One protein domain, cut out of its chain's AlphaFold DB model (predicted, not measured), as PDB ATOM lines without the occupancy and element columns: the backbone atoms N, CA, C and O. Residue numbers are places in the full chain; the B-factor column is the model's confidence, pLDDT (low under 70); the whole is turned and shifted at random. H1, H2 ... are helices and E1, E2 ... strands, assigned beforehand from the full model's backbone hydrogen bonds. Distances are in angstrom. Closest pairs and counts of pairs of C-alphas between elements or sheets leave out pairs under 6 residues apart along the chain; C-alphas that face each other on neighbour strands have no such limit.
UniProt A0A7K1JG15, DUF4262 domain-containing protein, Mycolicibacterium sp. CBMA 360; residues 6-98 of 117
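AT A GLANCE: This is residues 6 to 98 of the 117 residues of the protein "DUF4262 domain-containing protein" of Mycolicibacterium sp. CBMA 360 (UniProt A0A7K1JG15). A four-strand sheet, curled like part of a barrel, wraps partly round helix H1; two long unnamed stretches, residues 66 to 78 and 85 to 98, reach opposite ends. The 93 printed residues, under half in named elements, include E1, H1, E2, E3, H2, E4; class mixed, sheet order E1 E4 E3 E2, mixed. It is compact: radius of gyration of the C-alphas 13.8 A, spans 41 by 30 by 24 A.

IN THESE COORDINATES: Find E1, residues 11 to 13, from (249.583, 133.301, 231.524). E4, 79 to 84, ends at (243.730, 148.515, 227.410). Look for E3 at 52 to 59, 20.2 A; E2 at 45 to 48; H1 at 19 to 34, 22.2 A; H2 at 62 to 65.

HOW THE PARTS SIT: E4 is parallel to E1, N 80 and O 11 2.8 A apart, and antiparallel to E3, N 55 and O 83 2.8 A. E2 and E3 form a hairpin; N 46 and O 54 are 2.8 A apart. H1 is over E4, height over the sheet 7.5 A. H2 only grazes the sheet.

THE WHOLE: C-alphas 72 and 96 are farthest apart, 41.4 A. The printed part has no cut; H2 to E4 is a long link. Residues 6 to 9 and 61 to 77 have pLDDT under 70.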
ATOM      1  N   ASP A   6     250.635 124.951 230.915       56.22
ATOM      2  CA  ASP A   6     250.942 123.553 230.561       56.22
ATOM      3  C   ASP A   6     251.921 123.435 229.374       56.22
ATOM      4  O   ASP A   6     252.533 122.389 229.165       56.22
ATOM      5  N   MET A   7     252.127 124.530 228.630       59.25
ATOM      6  CA  MET A   7     253.079 124.640 227.518       59.25
ATOM      7  C   MET A   7     254.344 125.442 227.879       59.25
ATOM      8  O   MET A   7     255.157 125.740 227.007       59.25
ATOM      9  N   GLY A   8     254.531 125.821 229.152       63.69
ATOM     10  CA  GLY A   8     255.660 126.649 229.602       63.69
ATOM     11  C   GLY A   8     255.580 128.121 229.172       63.69
ATOM     12  O   GLY A   8     256.570 128.852 229.269       63.69
ATOM     13  N   LEU A   9     254.411 128.560 228.700       67.94
ATOM     14  CA  LEU A   9     254.148 129.910 228.214       67.94
ATOM     15  C   LEU A   9     253.559 130.799 229.329       67.94
ATOM     16  O   LEU A   9     252.978 130.287 230.289       67.94
ATOM     17  N   PRO A  10     253.730 132.135 229.247       70.38
ATOM     18  CA  PRO A  10     253.181 133.046 230.244       70.38
ATOM     19  C   PRO A  10     251.648 133.070 230.204       70.38
ATOM     20  O   PRO A  10     251.037 133.086 229.136       70.38
ATOM     21  N   GLU A  11     251.029 133.126 231.381       80.44
ATOM     22  CA  GLU A  11     249.583 133.301 231.524       80.44
ATOM     23  C   GLU A  11     249.160 134.704 231.072       80.44
ATOM     24  O   GLU A  11     249.854 135.682 231.346       80.44
ATOM     25  N   MET A  12     248.007 134.831 230.410       86.00
ATOM     26  CA  MET A  12     247.490 136.130 229.959       86.00
ATOM     27  C   MET A  12     246.188 136.513 230.658       86.00
ATOM     28  O   MET A  12     245.258 135.704 230.797       86.00
ATOM     29  N   MET A  13     246.081 137.788 231.034       88.31
ATOM     30  CA  MET A  13     244.872 138.338 231.641       88.31
ATOM     31  C   MET A  13     244.532 139.757 231.176       88.31
ATOM     32  O   MET A  13     245.397 140.544 230.810       88.31
ATOM     33  N   ILE A  14     243.241 140.087 231.246       88.69
ATOM     34  CA  ILE A  14     242.692 141.432 231.049       88.69
ATOM     35  C   ILE A  14     241.820 141.742 232.267       88.69
ATOM     36  O   ILE A  14     241.076 140.883 232.741       88.69
ATOM     37  N   THR A  15     241.890 142.972 232.765       87.25
ATOM     38  CA  THR A  15     241.052 143.473 233.864       87.25
ATOM     39  C   THR A  15     240.190 144.639 233.381       87.25
ATOM     40  O   THR A  15     240.531 145.320 232.416       87.25
ATOM     41  N   GLY A  16     239.045 144.875 234.023       84.94
ATOM     42  CA  GLY A  16     238.186 146.032 233.725       84.94
ATOM     43  C   GLY A  16     237.479 146.024 232.358       84.94
ATOM     44  O   GLY A  16     236.805 146.998 232.046       84.94
ATOM     45  N   MET A  17     237.599 144.954 231.563       85.00
ATOM     46  CA  MET A  17     236.934 144.786 230.262       85.00
ATOM     47  C   MET A  17     235.736 143.828 230.371       85.00
ATOM     48  O   MET A  17     235.702 142.955 231.240       85.00
ATOM     49  N   GLN A  18     234.752 143.969 229.476       84.06
ATOM     50  CA  GLN A  18     233.616 143.047 229.408       84.06
ATOM     51  C   GLN A  18     234.064 141.604 229.080       84.06
ATOM     52  O   GLN A  18     234.960 141.421 228.249       84.06
ATOM     53  N   PRO A  19     233.413 140.568 229.654       80.06
ATOM     54  CA  PRO A  19     233.827 139.175 229.480       80.06
ATOM     55  C   PRO A  19     233.918 138.717 228.018       80.06
ATOM     56  O   PRO A  19     234.910 138.100 227.642       80.06
ATOM     57  N   GLY A  20     232.933 139.062 227.180       86.81
ATOM     58  CA  GLY A  20     232.890 138.647 225.771       86.81
ATOM     59  C   GLY A  20     234.101 139.123 224.953       86.81
ATOM     60  O   GLY A  20     234.841 138.281 224.441       86.81
ATOM     61  N   PRO A  21     234.349 140.445 224.865       86.31
ATOM     62  CA  PRO A  21     235.538 140.990 224.206       86.31
ATOM     63  C   PRO A  21     236.846 140.442 224.785       86.31
ATOM     64  O   PRO A  21     237.718 140.010 224.033       86.31
ATOM     65  N   SER A  22     236.955 140.358 226.117       86.19
ATOM     66  CA  SER A  22     238.178 139.870 226.766       86.19
ATOM     67  C   SER A  22     238.503 138.413 226.408       86.19
ATOM     68  O   SER A  22     239.658 138.092 226.137       86.19
ATOM     69  N   ALA A  23     237.497 137.534 226.340       85.62
ATOM     70  CA  ALA A  23     237.690 136.134 225.979       85.62
ATOM     71  C   ALA A  23     238.116 135.977 224.514       85.62
ATOM     72  O   ALA A  23     238.991 135.166 224.216       85.62
ATOM     73  N   ARG A  24     237.541 136.784 223.610       89.94
ATOM     74  CA  ARG A  24     237.902 136.786 222.185       89.94
ATOM     75  C   ARG A  24     239.360 137.200 221.976       89.94
ATOM     76  O   ARG A  24     240.087 136.500 221.275       89.94
ATOM     77  N   VAL A  25     239.786 138.297 222.604       89.44
ATOM     78  CA  VAL A  25     241.170 138.793 222.508       89.44
ATOM     79  C   VAL A  25     242.152 137.765 223.062       89.44
ATOM     80  O   VAL A  25     243.106 137.404 222.377       89.44
ATOM     81  N   LEU A  26     241.897 137.243 224.268       88.50
ATOM     82  CA  LEU A  26     242.773 136.247 224.890       88.50
ATOM     83  C   LEU A  26     242.879 134.975 224.043       88.50
ATOM     84  O   LEU A  26     243.983 134.475 223.856       88.50
ATOM     85  N   GLY A  27     241.760 134.473 223.510       86.94
ATOM     86  CA  GLY A  27     241.750 133.280 222.660       86.94
ATOM     87  C   GLY A  27     242.536 133.476 221.367       86.94
ATOM     88  O   GLY A  27     243.342 132.625 221.003       86.94
ATOM     89  N   SER A  28     242.354 134.625 220.713       88.81
ATOM     90  CA  SER A  28     243.077 134.961 219.485       88.81
ATOM     91  C   SER A  28     244.583 135.075 219.718       88.81
ATOM     92  O   SER A  28     245.357 134.519 218.948       88.81
ATOM     93  N   LEU A  29     245.005 135.767 220.781       87.12
ATOM     94  CA  LEU A  29     246.425 135.913 221.101       87.12
ATOM     95  C   LEU A  29     247.047 134.586 221.539       87.12
ATOM     96  O   LEU A  29     248.179 134.302 221.167       87.12
ATOM     97  N   ALA A  30     246.314 133.753 222.284       84.62
ATOM     98  CA  ALA A  30     246.793 132.429 222.665       84.62
ATOM     99  C   ALA A  30     247.086 131.582 221.421       84.62
ATOM    100  O   ALA A  30     248.170 131.019 221.326       84.62
ATOM    101  N   HIS A  31     246.177 131.581 220.442       85.69
ATOM    102  CA  HIS A  31     246.374 130.886 219.171       85.69
ATOM    103  C   HIS A  31     247.598 131.404 218.397       85.69
ATOM    104  O   HIS A  31     248.404 130.609 217.929       85.69
ATOM    105  N   GLN A  32     247.800 132.724 218.325       84.12
ATOM    106  CA  GLN A  32     248.973 133.316 217.656       84.12
ATOM    107  C   GLN A  32     250.300 132.992 218.356       84.12
ATOM    108  O   GLN A  32     251.345 132.875 217.715       84.12
ATOM    109  N   ILE A  33     250.296 132.867 219.682       83.00
ATOM    110  CA  ILE A  33     251.492 132.472 220.434       83.00
ATOM    111  C   ILE A  33     251.798 130.989 220.189       83.00
ATOM    112  O   ILE A  33     252.961 130.641 219.994       83.00
ATOM    113  N   THR A  34     250.780 130.122 220.194       79.75
ATOM    114  CA  THR A  34     250.974 128.667 220.097       79.75
ATOM    115  C   THR A  34     251.236 128.186 218.675       79.75
ATOM    116  O   THR A  34     252.097 127.332 218.490       79.75
ATOM    117  N   GLU A  35     250.527 128.726 217.683       82.06
ATOM    118  CA  GLU A  35     250.627 128.280 216.288       82.06
ATOM    119  C   GLU A  35     251.643 129.099 215.485       82.06
ATOM    120  O   GLU A  35     252.445 128.530 214.747       82.06
ATOM    121  N   ASP A  36     251.661 130.426 215.661       79.88
ATOM    122  CA  ASP A  36     252.510 131.315 214.851       79.88
ATOM    123  C   ASP A  36     253.868 131.616 215.516       79.88
ATOM    124  O   ASP A  36     254.718 132.292 214.934       79.88
ATOM    125  N   GLY A  37     254.086 131.145 216.751       74.25
ATOM    126  CA  GLY A  37     255.318 131.387 217.507       74.25
ATOM    127  C   GLY A  37     255.515 132.851 217.916       74.25
ATOM    128  O   GLY A  37     256.649 133.308 218.078       74.25
ATOM    129  N   THR A  38     254.429 133.613 218.066       80.69
ATOM    130  CA  THR A  38     254.497 135.018 218.495       80.69
ATOM    131  C   THR A  38     254.952 135.118 219.955       80.69
ATOM    132  O   THR A  38     254.408 134.449 220.828       80.69
ATOM    133  N   PHE A  39     255.908 136.004 220.261       80.56
ATOM    134  CA  PHE A  39     256.374 136.243 221.633       80.56
ATOM    135  C   PHE A  39     255.962 137.624 222.140       80.56
ATOM    136  O   PHE A  39     256.403 138.645 221.611       80.56
ATOM    137  N   LEU A  40     255.183 137.650 223.222       84.38
ATOM    138  CA  LEU A  40     254.850 138.886 223.927       84.38
ATOM    139  C   LEU A  40     256.011 139.362 224.803       84.38
ATOM    140  O   LEU A  40     256.742 138.560 225.392       84.38
ATOM    141  N   ARG A  41     256.163 140.683 224.904       87.06
ATOM    142  CA  ARG A  41     257.176 141.345 225.735       87.06
ATOM    143  C   ARG A  41     256.557 142.517 226.492       87.06
ATOM    144  O   ARG A  41     255.681 143.166 225.927       87.06
ATOM    145  N   PRO A  42     257.023 142.838 227.710       87.00
ATOM    146  CA  PRO A  42     256.626 144.066 228.390       87.00
ATOM    147  C   PRO A  42     256.828 145.300 227.501       87.00
ATOM    148  O   PRO A  42     257.759 145.333 226.695       87.00
ATOM    149  N   ALA A  43     255.952 146.294 227.650       89.00
ATOM    150  CA  ALA A  43     255.887 147.514 226.838       89.00
ATOM    151  C   ALA A  43     255.550 147.304 225.346       89.00
ATOM    152  O   ALA A  43     255.494 148.271 224.590       89.00
ATOM    153  N   MET A  44     255.279 146.069 224.904       91.44
ATOM    154  CA  MET A  44     254.756 145.819 223.561       91.44
ATOM    155  C   MET A  44     253.337 146.377 223.439       91.44
ATOM    156  O   MET A  44     252.476 146.077 224.271       91.44
ATOM    157  N   HIS A  45     253.085 147.134 222.369       93.19
ATOM    158  CA  HIS A  45     251.738 147.545 221.984       93.19
ATOM    159  C   HIS A  45     251.127 146.563 220.991       93.19
ATOM    160  O   HIS A  45     251.760 146.167 220.014       93.19
ATOM    161  N   ILE A  46     249.876 146.185 221.240       91.00
ATOM    162  CA  ILE A  46     249.092 145.293 220.389       91.00
ATOM    163  C   ILE A  46     247.866 146.067 219.926       91.00
ATOM    164  O   ILE A  46     247.001 146.411 220.729       91.00
ATOM    165  N   ASN A  47     247.784 146.318 218.623       91.38
ATOM    166  CA  ASN A  47     246.562 146.790 217.995       91.38
ATOM    167  C   ASN A  47     245.742 145.573 217.544       91.38
ATOM    168  O   ASN A  47     246.100 144.889 216.584       91.38
ATOM    169  N   TYR A  48     244.658 145.292 218.259       89.00
ATOM    170  CA  TYR A  48     243.740 144.213 217.937       89.00
ATOM    171  C   TYR A  48     242.608 144.736 217.052       89.00
ATOM    172  O   TYR A  48     241.709 145.438 217.518       89.00
ATOM    173  N   GLN A  49     242.658 144.367 215.769       87.69
ATOM    174  CA  GLN A  49     241.607 144.627 214.774       87.69
ATOM    175  C   GLN A  49     241.195 146.107 214.635       87.69
ATOM    176  O   GLN A  49     240.075 146.389 214.222       87.69
ATOM    177  N   ASN A  50     242.077 147.059 214.971       84.94
ATOM    178  CA  ASN A  50     241.769 148.495 215.062       84.94
ATOM    179  C   ASN A  50     240.621 148.839 216.032       84.94
ATOM    180  O   ASN A  50     240.112 149.957 216.002       84.94
ATOM    181  N   GLU A  51     240.220 147.895 216.885       86.44
ATOM    182  CA  GLU A  51     239.150 148.062 217.871       86.44
ATOM    183  C   GLU A  51     239.735 148.320 219.259       86.44
ATOM    184  O   GLU A  51     239.284 149.213 219.970       86.44
ATOM    185  N   PHE A  52     240.774 147.568 219.630       88.69
ATOM    186  CA  PHE A  52     241.403 147.680 220.939       88.69
ATOM    187  C   PHE A  52     242.905 147.878 220.816       88.69
ATOM    188  O   PHE A  52     243.586 147.175 220.068       88.69
ATOM    189  N   LEU A  53     243.427 148.799 221.618       92.31
ATOM    190  CA  LEU A  53     244.855 149.006 221.784       92.31
ATOM    191  C   LEU A  53     245.265 148.509 223.171       92.31
ATOM    192  O   LEU A  53     244.692 148.935 224.175       92.31
ATOM    193  N   PHE A  54     246.247 147.610 223.221       93.12
ATOM    194  CA  PHE A  54     246.764 147.039 224.463       93.12
ATOM    195  C   PHE A  54     248.250 147.327 224.662       93.12
ATOM    196  O   PHE A  54     249.008 147.316 223.698       93.12
ATOM    197  N   GLU A  55     248.676 147.512 225.911       93.88
ATOM    198  CA  GLU A  55     250.074 147.459 226.342       93.88
ATOM    199  C   GLU A  55     250.280 146.216 227.214       93.88
ATOM    200  O   GLU A  55     249.506 145.948 228.137       93.88
ATOM    201  N   VAL A  56     251.320 145.441 226.907       91.88
ATOM    202  CA  VAL A  56     251.712 144.270 227.695       91.88
ATOM    203  C   VAL A  56     252.466 144.732 228.942       91.88
ATOM    204  O   VAL A  56     253.521 145.362 228.848       91.88
ATOM    205  N   VAL A  57     251.952 144.375 230.114       90.19
ATOM    206  CA  VAL A  57     252.556 144.670 231.419       90.19
ATOM    207  C   VAL A  57     252.891 143.365 232.134       90.19
ATOM    208  O   VAL A  57     252.079 142.439 232.157       90.19
ATOM    209  N   ASP A  58     254.091 143.289 232.713       87.69
ATOM    210  CA  ASP A  58     254.507 142.147 233.531       87.69
ATOM    211  C   ASP A  58     253.782 142.180 234.876       87.69
ATOM    212  O   ASP A  58     253.781 143.211 235.553       87.69
ATOM    213  N   VAL A  59     253.126 141.078 235.239       82.56
ATOM    214  CA  VAL A  59     252.366 140.985 236.490       82.56
ATOM    215  C   VAL A  59     253.340 140.793 237.645       82.56
ATOM    216  O   VAL A  59     254.131 139.851 237.666       82.56
ATOM    217  N   GLU A  60     253.244 141.667 238.640       75.12
ATOM    218  CA  GLU A  60     254.013 141.541 239.871       75.12
ATOM    219  C   GLU A  60     253.318 140.520 240.785       75.12
ATOM    220  O   GLU A  60     252.099 140.550 240.930       75.12
ATOM    221  N   HIS A  61     254.070 139.588 241.380       67.88
ATOM    222  CA  HIS A  61     253.527 138.538 242.262       67.88
ATOM    223  C   HIS A  61     252.296 137.792 241.686       67.88
ATOM    224  O   HIS A  61     251.192 137.846 242.245       67.88
ATOM    225  N   PRO A  62     252.454 137.074 240.555       63.06
ATOM    226  CA  PRO A  62     251.345 136.386 239.887       63.06
ATOM    227  C   PRO A  62     250.649 135.352 240.790       63.06
ATOM    228  O   PRO A  62     249.445 135.135 240.675       63.06
ATOM    229  N   ASP A  63     251.370 134.775 241.748       60.66
ATOM    230  CA  ASP A  63     250.883 133.847 242.771       60.66
ATOM    231  C   ASP A  63     249.799 134.440 243.692       60.66
ATOM    232  O   ASP A  63     248.908 133.723 244.152       60.66
ATOM    233  N   VAL A  64     249.812 135.756 243.918       61.81
ATOM    234  CA  VAL A  64     248.840 136.449 244.781       61.81
ATOM    235  C   VAL A  64     247.551 136.799 244.029       61.81
ATOM    236  O   VAL A  64     246.465 136.847 244.623       61.81
ATOM    237  N   HIS A  65     247.649 137.024 242.716       58.38
ATOM    238  CA  HIS A  65     246.545 137.485 241.870       58.38
ATOM    239  C   HIS A  65     245.807 136.348 241.150       58.38
ATOM    240  O   HIS A  65     244.600 136.446 240.913       58.38
ATOM    241  N   LEU A  66     246.486 135.236 240.861       61.62
ATOM    242  CA  LEU A  66     245.925 134.064 240.185       61.62
ATOM    243  C   LEU A  66     245.296 133.081 241.193       61.62
ATOM    244  O   LEU A  66     245.606 131.891 241.180       61.62
ATOM    245  N   LYS A  67     244.383 133.544 242.065       52.47
ATOM    246  CA  LYS A  67     243.738 132.743 243.143       52.47
ATOM    247  C   LYS A  67     242.912 131.515 242.692       52.47
ATOM    248  O   LYS A  67     242.206 130.927 243.504       52.47
ATOM    249  N   TYR A  68     243.026 131.088 241.436       48.59
ATOM    250  CA  TYR A  68     242.499 129.820 240.920       48.59
ATOM    251  C   TYR A  68     243.571 128.855 240.379       48.59
ATOM    252  O   TYR A  68     243.215 127.781 239.907       48.59
ATOM    253  N   ALA A  69     244.865 129.170 240.494       44.00
ATOM    254  CA  ALA A  69     245.945 128.341 239.945       44.00
ATOM    255  C   ALA A  69     247.086 128.052 240.943       44.00
ATOM    256  O   ALA A  69     248.234 127.894 240.543       44.00
ATOM    257  N   VAL A  70     246.796 127.946 242.246       41.56
ATOM    258  CA  VAL A  70     247.806 127.595 243.275       41.56
ATOM    259  C   VAL A  70     247.656 126.141 243.742       41.56
ATOM    260  O   VAL A  70     247.729 125.846 244.927       41.56
ATOM    261  N   ALA A  71     247.427 125.197 242.825       44.41
ATOM    262  CA  ALA A  71     247.375 123.780 243.205       44.41
ATOM    263  C   ALA A  71     248.258 122.827 242.395       44.41
ATOM    264  O   ALA A  71     248.431 121.708 242.868       44.41
ATOM    265  N   LEU A  72     248.842 123.202 241.243       45.25
ATOM    266  CA  LEU A  72     249.505 122.175 240.419       45.25
ATOM    267  C   LEU A  72     250.850 122.459 239.750       45.25
ATOM    268  O   LEU A  72     251.466 121.470 239.366       45.25
ATOM    269  N   CYS A  73     251.404 123.675 239.669       42.34
ATOM    270  CA  CYS A  73     252.668 123.812 238.932       42.34
ATOM    271  C   CYS A  73     253.684 124.810 239.512       42.34
ATOM    272  O   CYS A  73     253.394 125.989 239.656       42.34
ATOM    273  N   SER A  74     254.879 124.262 239.786       45.12
ATOM    274  CA  SER A  74     256.260 124.779 239.668       45.12
ATOM    275  C   SER A  74     256.607 126.246 240.031       45.12
ATOM    276  O   SER A  74     255.844 127.167 239.772       45.12
ATOM    277  N   PRO A  75     257.824 126.547 240.539       50.59
ATOM    278  CA  PRO A  75     258.093 127.762 241.326       50.59
ATOM    279  C   PRO A  75     258.108 129.122 240.599       50.59
ATOM    280  O   PRO A  75     258.553 130.093 241.205       50.59
ATOM    281  N   ARG A  76     257.704 129.251 239.327       55.38
ATOM    282  CA  ARG A  76     257.793 130.527 238.582       55.38
ATOM    283  C   ARG A  76     256.734 130.651 237.482       55.38
ATOM    284  O   ARG A  76     257.063 130.621 236.297       55.38
ATOM    285  N   ILE A  77     255.467 130.811 237.856       64.25
ATOM    286  CA  ILE A  77     254.443 131.268 236.907       64.25
ATOM    287  C   ILE A  77     254.827 132.691 236.475       64.25
ATOM    288  O   ILE A  77     255.004 133.558 237.325       64.25
ATOM    289  N   ARG A  78     254.994 132.930 235.171       72.81
ATOM    290  CA  ARG A  78     255.060 134.284 234.594       72.81
ATOM    291  C   ARG A  78     253.686 134.630 234.044       72.81
ATOM    292  O   ARG A  78     253.061 133.771 233.424       72.81
ATOM    293  N   ALA A  79     253.228 135.858 234.256       82.69
ATOM    294  CA  ALA A  79     251.945 136.307 233.740       82.69
ATOM    295  C   ALA A  79     252.058 137.706 233.139       82.69
ATOM    296  O   ALA A  79     252.741 138.574 233.675       82.69
ATOM    297  N   PHE A  80     251.349 137.917 232.038       89.19
ATOM    298  CA  PHE A  80     251.200 139.206 231.390       89.19
ATOM    299  C   PHE A  80     249.773 139.716 231.532       89.19
ATOM    300  O   PHE A  80     248.792 139.011 231.272       89.19
ATOM    301  N   GLN A  81     249.663 140.986 231.899       91.12
ATOM    302  CA  GLN A  81     248.428 141.732 231.805       91.12
ATOM    303  C   GLN A  81     248.406 142.511 230.492       91.12
ATOM    304  O   GLN A  81     249.322 143.270 230.189       91.12
ATOM    305  N   LEU A  82     247.318 142.373 229.743       92.50
ATOM    306  CA  LEU A  82     247.008 143.229 228.606       92.50
ATOM    307  C   LEU A  82     246.212 144.434 229.128       92.50
ATOM    308  O   LEU A  82     245.024 144.338 229.460       92.50
ATOM    309  N   VAL A  83     246.897 145.565 229.272       93.38
ATOM    310  CA  VAL A  83     246.314 146.835 229.718       93.38
ATOM    311  C   VAL A  83     245.693 147.534 228.519       93.38
ATOM    312  O   VAL A  83     246.376 147.661 227.517       93.38
ATOM    313  N   TRP A  84     244.425 147.951 228.574       92.56
ATOM    314  CA  TRP A  84     243.730 148.515 227.410       92.56
ATOM    315  C   TRP A  84     243.676 150.041 227.459       92.56
ATOM    316  O   TRP A  84     243.503 150.646 228.520       92.56
ATOM    317  N   ALA A  85     243.809 150.661 226.289       91.38
ATOM    318  CA  ALA A  85     243.572 152.081 226.110       91.38
ATOM    319  C   ALA A  85     242.073 152.373 225.941       91.38
ATOM    320  O   ALA A  85     241.322 151.530 225.453       91.38
ATOM    321  N   ASP A  86     241.634 153.571 226.326       87.88
ATOM    322  CA  ASP A  86     240.279 154.032 226.013       87.88
ATOM    323  C   ASP A  86     240.104 154.348 224.516       87.88
ATOM    324  O   ASP A  86     241.067 154.361 223.752       87.88
ATOM    325  N   ASP A  87     238.876 154.662 224.096       85.19
ATOM    326  CA  ASP A  87     238.539 154.963 222.691       85.19
ATOM    327  C   ASP A  87     239.314 156.160 222.103       85.19
ATOM    328  O   ASP A  87     239.278 156.406 220.898       85.19
ATOM    329  N   ARG A  88     239.994 156.949 222.945       86.75
ATOM    330  CA  ARG A  88     240.856 158.065 222.534       86.75
ATOM    331  C   ARG A  88     242.343 157.703 222.575       86.75
ATOM    332  O   ARG A  88     243.176 158.596 222.444       86.75
ATOM    333  N   GLY A  89     242.675 156.428 222.761       87.62
ATOM    334  CA  GLY A  89     244.043 155.923 222.805       87.62
ATOM    335  C   GLY A  89     244.802 156.285 224.079       87.62
ATOM    336  O   GLY A  89     246.028 156.230 224.079       87.62
ATOM    337  N   ARG A  90     244.113 156.677 225.156       89.88
ATOM    338  CA  ARG A  90     244.766 156.979 226.439       89.88
ATOM    339  C   ARG A  90     244.865 155.725 227.281       89.88
ATOM    340  O   ARG A  90     243.969 154.888 227.235       89.88
ATOM    341  N   TRP A  91     245.882 155.644 228.120       90.31
ATOM    342  CA  TRP A  91     246.145 154.522 229.020       90.31
ATOM    343  C   TRP A  91     245.748 154.812 230.468       90.31
ATOM    344  O   TRP A  91     245.692 155.979 230.836       90.31
ATOM    345  N   PRO A  92     245.594 153.804 231.351       88.25
ATOM    346  CA  PRO A  92     245.264 154.022 232.768       88.25
ATOM    347  C   PRO A  92     246.171 154.986 233.540       88.25
ATOM    348  O   PRO A  92     245.738 155.570 234.532       88.25
ATOM    349  N   TRP A  93     247.419 155.152 233.101       87.56
ATOM    350  CA  TRP A  93     248.387 156.090 233.674       87.56
ATOM    351  C   TRP A  93     248.357 157.489 233.040       87.56
ATOM    352  O   TRP A  93     248.992 158.405 233.565       87.56
ATOM    353  N   ASP A  94     247.619 157.690 231.949       87.69
ATOM    354  CA  ASP A  94     247.485 158.992 231.306       87.69
ATOM    355  C   ASP A  94     246.440 159.861 232.004       87.69
ATOM    356  O   ASP A  94     245.366 159.420 232.433       87.69
ATOM    357  N   ARG A  95     246.711 161.169 232.056       81.25
ATOM    358  CA  ARG A  95     245.714 162.134 232.526       81.25
ATOM    359  C   ARG A  95     244.489 162.105 231.616       81.25
ATOM    360  O   ARG A  95     244.578 162.322 230.412       81.25
ATOM    361  N   GLY A  96     243.321 161.936 232.231       81.50
ATOM    362  CA  GLY A  96     242.044 161.934 231.519       81.50
ATOM    363  C   GLY A  96     241.667 160.583 230.918       81.50
ATOM    364  O   GLY A  96     240.697 160.533 230.159       81.50
ATOM    365  N   TRP A  97     242.393 159.516 231.262       81.69
ATOM    366  CA  TRP A  97     241.931 158.159 231.024       81.69
ATOM    367  C   TRP A  97     240.652 157.856 231.795       81.69
ATOM    368  O   TRP A  97     240.518 158.187 232.977       81.69
ATOM    369  N   GLY A  98     239.727 157.193 231.108       70.38
ATOM    370  CA  GLY A  98     238.449 156.788 231.668       70.38
ATOM    371  C   GLY A  98     237.367 157.853 231.493       70.38
ATOM    372  O   GLY A  98     237.346 158.895 232.147       70.38
TER     373      GLY A  98